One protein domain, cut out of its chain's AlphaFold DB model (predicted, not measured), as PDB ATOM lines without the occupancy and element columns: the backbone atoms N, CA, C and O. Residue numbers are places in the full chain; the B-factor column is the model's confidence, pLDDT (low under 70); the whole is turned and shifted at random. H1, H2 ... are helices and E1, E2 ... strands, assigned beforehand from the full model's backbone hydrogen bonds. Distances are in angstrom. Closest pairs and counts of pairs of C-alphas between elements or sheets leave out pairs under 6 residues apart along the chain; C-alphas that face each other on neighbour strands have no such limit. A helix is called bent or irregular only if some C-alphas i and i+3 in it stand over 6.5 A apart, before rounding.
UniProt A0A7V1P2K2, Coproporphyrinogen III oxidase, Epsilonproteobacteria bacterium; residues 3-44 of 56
ATOM      1  N   GLU A   3      97.046 252.727 306.481       89.25
ATOM      2  CA  GLU A   3      95.581 252.775 306.667       89.25
ATOM      3  C   GLU A   3      94.965 251.395 306.951       89.25
ATOM      4  O   GLU A   3      94.055 251.272 307.760       89.25
ATOM      5  N   ALA A   4      95.508 250.333 306.344       87.94
ATOM      6  CA  ALA A   4      95.064 248.959 306.580       87.94
ATOM      7  C   ALA A   4      95.488 248.423 307.959       87.94
ATOM      8  O   ALA A   4      95.034 247.361 308.366       87.94
ATOM      9  N   LEU A   5      96.369 249.132 308.671       92.44
ATOM     10  CA  LEU A   5      96.737 248.794 310.041       92.44
ATOM     11  C   LEU A   5      95.826 249.437 311.085       92.44
ATOM     12  O   LEU A   5      95.910 249.045 312.246       92.44
ATOM     13  N   GLN A   6      94.974 250.394 310.701       94.31
ATOM     14  CA  GLN A   6      94.194 251.177 311.661       94.31
ATOM     15  C   GLN A   6      93.303 250.287 312.535       94.31
ATOM     16  O   GLN A   6      93.287 250.457 313.746       94.31
ATOM     17  N   GLU A   7      92.681 249.253 311.958       94.31
ATOM     18  CA  GLU A   7      91.869 248.288 312.715       94.31
ATOM     19  C   GLU A   7      92.666 247.561 313.816       94.31
ATOM     20  O   GLU A   7      92.148 247.279 314.896       94.31
ATOM     21  N   PHE A   8      93.954 247.294 313.578       95.25
ATOM     22  CA  PHE A   8      94.838 246.652 314.550       95.25
ATOM     23  C   PHE A   8      95.396 247.650 315.569       95.25
ATOM     24  O   PHE A   8      95.717 247.250 316.691       95.25
ATOM     25  N   VAL A   9      95.513 248.928 315.196       95.56
ATOM     26  CA  VAL A   9      95.866 250.019 316.115       95.56
ATOM     27  C   VAL A   9      94.725 250.263 317.095       95.56
ATOM     28  O   VAL A   9      94.952 250.257 318.304       95.56
ATOM     29  N   ASP A  10      93.496 250.368 316.592       96.25
ATOM     30  CA  ASP A  10      92.291 250.564 317.403       96.25
ATOM     31  C   ASP A  10      92.062 249.382 318.362       96.25
ATOM     32  O   ASP A  10      91.624 249.562 319.497       96.25
ATOM     33  N   ALA A  11      92.433 248.169 317.938       95.38
ATOM     34  CA  ALA A  11      92.396 246.964 318.766       95.38
ATOM     35  C   ALA A  11      93.582 246.823 319.750       95.38
ATOM     36  O   ALA A  11      93.653 245.828 320.476       95.38
ATOM     37  N   GLY A  12      94.542 247.757 319.770       95.75
ATOM     38  CA  GLY A  12      95.727 247.693 320.639       95.75
ATOM     39  C   GLY A  12      96.700 246.552 320.298       95.75
ATOM     40  O   GLY A  12      97.508 246.127 321.129       95.75
ATOM     41  N   LEU A  13      96.616 246.013 319.083       96.69
ATOM     42  CA  LEU A  13      97.466 244.927 318.599       96.69
ATOM     43  C   LEU A  13      98.729 245.452 317.916       96.69
ATOM     44  O   LEU A  13      99.753 244.768 317.905       96.69
ATOM     45  N   VAL A  14      98.650 246.660 317.363       96.38
ATOM     46  CA  VAL A  14      99.740 247.347 316.674       96.38
ATOM     47  C   VAL A  14      99.903 248.748 317.253       96.38
ATOM     48  O   VAL A  14      98.934 249.424 317.576       96.38
ATOM     49  N   SER A  15     101.143 249.207 317.365       96.06
ATOM     50  CA  SER A  15     101.475 250.589 317.695       96.06
ATOM     51  C   SER A  15     102.443 251.122 316.655       96.06
ATOM     52  O   SER A  15     103.483 250.513 316.392       96.06
ATOM     53  N   ILE A  16     102.091 252.252 316.055       94.25
ATOM     54  CA  ILE A  16     102.907 252.929 315.054       94.25
ATOM     55  C   ILE A  16     103.530 254.137 315.743       94.25
ATOM     56  O   ILE A  16     102.814 254.985 316.270       94.25
ATOM     57  N   ILE A  17     104.856 254.180 315.765       92.06
ATOM     58  CA  ILE A  17     105.633 255.348 316.180       92.06
ATOM     59  C   ILE A  17     106.529 255.767 315.013       92.06
ATOM     60  O   ILE A  17     106.735 254.974 314.094       92.06
ATOM     61  N   ASP A  18     107.079 256.977 315.062       90.31
ATOM     62  CA  ASP A  18     107.744 257.620 313.916       90.31
ATOM     63  C   ASP A  18     108.803 256.756 313.208       90.31
ATOM     64  O   ASP A  18     108.954 256.850 311.994       90.31
ATOM     65  N   ASP A  19     109.493 255.878 313.943       93.81
ATOM     66  CA  ASP A  19     110.597 255.059 313.420       93.81
ATOM     67  C   ASP A  19     110.298 253.546 313.376       93.81
ATOM     68  O   ASP A  19     111.088 252.753 312.864       93.81
ATOM     69  N   LYS A  20     109.164 253.086 313.931       93.12
ATOM     70  CA  LYS A  20     108.837 251.649 313.924       93.12
ATOM     71  C   LYS A  20     107.358 251.343 314.085       93.12
ATOM     72  O   LYS A  20     106.596 252.051 314.737       93.12
ATOM     73  N   ILE A  21     106.998 250.165 313.593       94.50
ATOM     74  CA  ILE A  21     105.725 249.509 313.877       94.50
ATOM     75  C   ILE A  21     106.011 248.391 314.878       94.50
ATOM     76  O   ILE A  21     106.816 247.502 314.609       94.50
ATOM     77  N   SER A  22     105.394 248.456 316.053       95.19
ATOM     78  CA  SER A  22     105.500 247.423 317.088       95.19
ATOM     79  C   SER A  22     104.201 246.634 317.165       95.19
ATOM     80  O   SER A  22     103.118 247.203 317.064       95.19
ATOM     81  N   VAL A  23     104.312 245.320 317.345       96.19
ATOM     82  CA  VAL A  23     103.170 244.407 317.458       96.19
ATOM     83  C   VAL A  23     103.143 243.847 318.874       96.19
ATOM     84  O   VAL A  23     104.187 243.478 319.412       96.19
ATOM     85  N   SER A  24     101.965 243.796 319.492       96.06
ATOM     86  CA  SER A  24     101.806 243.217 320.824       96.06
ATOM     87  C   SER A  24     101.939 241.689 320.795       96.06
ATOM     88  O   SER A  24     101.872 241.046 319.741       96.06
ATOM     89  N   THR A  25     102.077 241.069 321.969       96.19
ATOM     90  CA  THR A  25     102.114 239.604 322.091       96.19
ATOM     91  C   THR A  25     100.888 238.957 321.441       96.19
ATOM     92  O   THR A  25     101.022 238.022 320.657       96.19
ATOM     93  N   THR A  26      99.695 239.509 321.682       95.19
ATOM     94  CA  THR A  26      98.447 239.043 321.056       95.19
ATOM     95  C   THR A  26      98.434 239.312 319.551       95.19
ATOM     96  O   THR A  26      98.034 238.445 318.776       95.19
ATOM     97  N   GLY A  27      98.931 240.473 319.113       92.19
ATOM     98  CA  GLY A  27      99.036 240.818 317.694       92.19
ATOM     99  C   GLY A  27      99.937 239.860 316.904       92.19
ATOM    100  O   GLY A  27      99.711 239.638 315.717       92.19
ATOM    101  N   THR A  28     100.897 239.206 317.566       94.88
ATOM    102  CA  THR A  28     101.782 238.209 316.937       94.88
ATOM    103  C   THR A  28     101.002 237.009 316.385       94.88
ATOM    104  O   THR A  28     101.386 236.440 315.363       94.88
ATOM    105  N   LEU A  29      99.854 236.667 316.980       95.56
ATOM    106  CA  LEU A  29      98.970 235.613 316.462       95.56
ATOM    107  C   LEU A  29      98.380 235.966 315.086       95.56
ATOM    108  O   LEU A  29      98.047 235.079 314.304       95.56
ATOM    109  N   LEU A  30      98.290 237.261 314.773       93.44
ATOM    110  CA  LEU A  30      97.769 237.805 313.520       93.44
ATOM    111  C   LEU A  30      98.880 238.403 312.643       93.44
ATOM    112  O   LEU A  30      98.591 239.143 311.702       93.44
ATOM    113  N   ILE A  31     100.151 238.069 312.907       90.88
ATOM    114  CA  ILE A  31     101.305 238.725 312.271       90.88
ATOM    115  C   ILE A  31     101.280 238.652 310.742       90.88
ATOM    116  O   ILE A  31     101.703 239.588 310.071       90.88
ATOM    117  N   ARG A  32     100.726 237.576 310.167       91.06
ATOM    118  CA  ARG A  32     100.574 237.449 308.709       91.06
ATOM    119  C   ARG A  32      99.612 238.488 308.140       91.06
ATOM    120  O   ARG A  32      99.899 239.047 307.090       91.06
ATOM    121  N   ASN A  33      98.507 238.763 308.835       89.31
ATOM    122  CA  ASN A  33      97.522 239.761 308.413       89.31
ATOM    123  C   ASN A  33      98.103 241.173 308.546       89.31
ATOM    124  O   ASN A  33      97.960 241.977 307.632       89.31
ATOM    125  N   ILE A  34      98.834 241.429 309.634       91.44
ATOM    126  CA  ILE A  34      99.506 242.709 309.900       91.44
ATOM    127  C   ILE A  34     100.618 242.985 308.871       91.44
ATOM    128  O   ILE A  34     100.780 244.117 308.421       91.44
ATOM    129  N   ALA A  35     101.378 241.965 308.460       90.88
ATOM    130  CA  ALA A  35     102.476 242.116 307.501       90.88
ATOM    131  C   ALA A  35     102.014 242.159 306.031       90.88
ATOM    132  O   ALA A  35     102.723 242.695 305.179       90.88
ATOM    133  N   MET A  36     100.824 241.632 305.721       86.69
ATOM    134  CA  MET A  36     100.305 241.507 304.353       86.69
ATOM    135  C   MET A  36     100.324 242.815 303.533       86.69
ATOM    136  O   MET A  36     100.720 242.758 302.368       86.69
ATOM    137  N   PRO A  37      99.979 244.002 304.083       86.06
ATOM    138  CA  PRO A  37     100.023 245.265 303.335       86.06
ATOM    139  C   PRO A  37     101.433 245.708 302.907       86.06
ATOM    140  O   PRO A  37     101.558 246.576 302.035       86.06
ATOM    141  N   PHE A  38     102.476 245.145 303.527       85.81
ATOM    142  CA  PHE A  38     103.888 245.438 303.259       85.81
ATOM    143  C   PHE A  38     104.556 244.372 302.388       85.81
ATOM    144  O   PHE A  38     105.653 244.599 301.879       85.81
ATOM    145  N   ASP A  39     103.895 243.234 302.171       81.81
ATOM    146  CA  ASP A  39     104.408 242.174 301.319       81.81
ATOM    147  C   ASP A  39     104.274 242.559 299.832       81.81
ATOM    148  O   ASP A  39     103.180 242.645 299.260       81.81
ATOM    149  N   ALA A  40     105.419 242.786 299.182       67.00
ATOM    150  CA  ALA A  40     105.511 243.105 297.758       67.00
ATOM    151  C   ALA A  40     104.942 241.987 296.864       67.00
ATOM    152  O   ALA A  40     104.520 242.258 295.732       67.00
ATOM    153  N   TYR A  41     104.891 240.749 297.367       60.09
ATOM    154  CA  TYR A  41     104.314 239.611 296.662       60.09
ATOM    155  C   TYR A  41     102.790 239.754 296.516       60.09
ATOM    156  O   TYR A  41     102.244 239.460 295.454       60.09
ATOM    157  N   MET A  42     102.090 240.313 297.510       61.62
ATOM    158  CA  MET A  42     100.622 240.424 297.493       61.62
ATOM    159  C   MET A  42     100.078 241.535 296.594       61.62
ATOM    160  O   MET A  42      99.015 241.367 295.996       61.62
ATOM    161  N   LYS A  43     100.837 242.616 296.369       61.34
ATOM    162  CA  LYS A  43     100.462 243.648 295.383       61.34
ATOM    163  C   LYS A  43     100.436 243.125 293.942       61.34
ATOM    164  O   LYS A  43      99.628 243.600 293.148       61.34
ATOM    165  N   LYS A  44     101.268 242.132 293.596       56.03
ATOM    166  CA  LYS A  44     101.303 241.535 292.245       56.03
ATOM    167  C   LYS A  44     100.120 240.604 291.952       56.03
ATOM    168  O   LYS A  44      99.782 240.417 290.788       56.03
TER     169      LYS A  44
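This is residues 3 to 44 of the 56 residues of the protein "Coproporphyrinogen III oxidase" of Epsilonproteobacteria bacterium (UniProt A0A7V1P2K2). What is the shape? A small two-stranded hairpin, E1 and E2, has helices H1 and H2 side by side next to it, and residues 38 to 44, with H3, stick out as a tail. What builds it? The printed part has 42 residues, with three named helices and two named strands in the order H1, E1, E2, H2, H3; the antiparallel sheet has the order E1 - E2, and the class is mixed. How compact is it? It is compact, with a radius of gyration of the C-alphas of 10.3 A and spans of 29 by 24 by 15 A.

How do the strands pair? E1, residues 14 to 17, and E2, residues 20 to 23, form an antiparallel hairpin at 162 degrees, with N 15 and O 22 2.8 A apart, within hydrogen-bond range. Where are the helices? H1, residues 3 to 10, and H2, residues 27 to 38, touch, their closest C-alphas being Leu 5 and Ile 34 at 6.7 A; they run opposite ways at a shallow tilt of 18 degrees. The closest C-alphas of H1 and E1 are Phe 8 and Val 14, 5.4 A apart. H3, residues 40 to 44, is close to H2 but not clearly touching, with the C-alphas of Met 36 and Met 42 closest at 7.0 A. Are the helix backbones complete? O i to N i+4 pairs within hydrogen-bond range are 2 of 4 in H1, 4 of 8 in H2 and 0 of 1 in H3, where 1 of 2 O i to N i+3 pairs is within range.

How long are the elements? From first to last C-alpha, E1 and E2 each measure 9.9 A, H2 15.9 A, H1 11.4 A and H3 7.1 A. H2 is irregular, with C-alphas 29 and 32 8.1 A apart, and H1 only just, with C-alphas 4 and 7 6.9 A apart. Where are the anchors? C-alpha 3, where H1 begins, is at (95.581, 252.775, 306.667), and C-alpha 44, where H3 ends, is at (101.303, 241.535, 292.245).

How far does it reach? The two C-alphas farthest apart, those of Thr 25 and Lys 44, are 29.9 A apart. Is it whole and well predicted? The printed part has no cut, and its four links are tight. The mean pLDDT of the printed part is 89.0, and residues 40 to 44 are under 70.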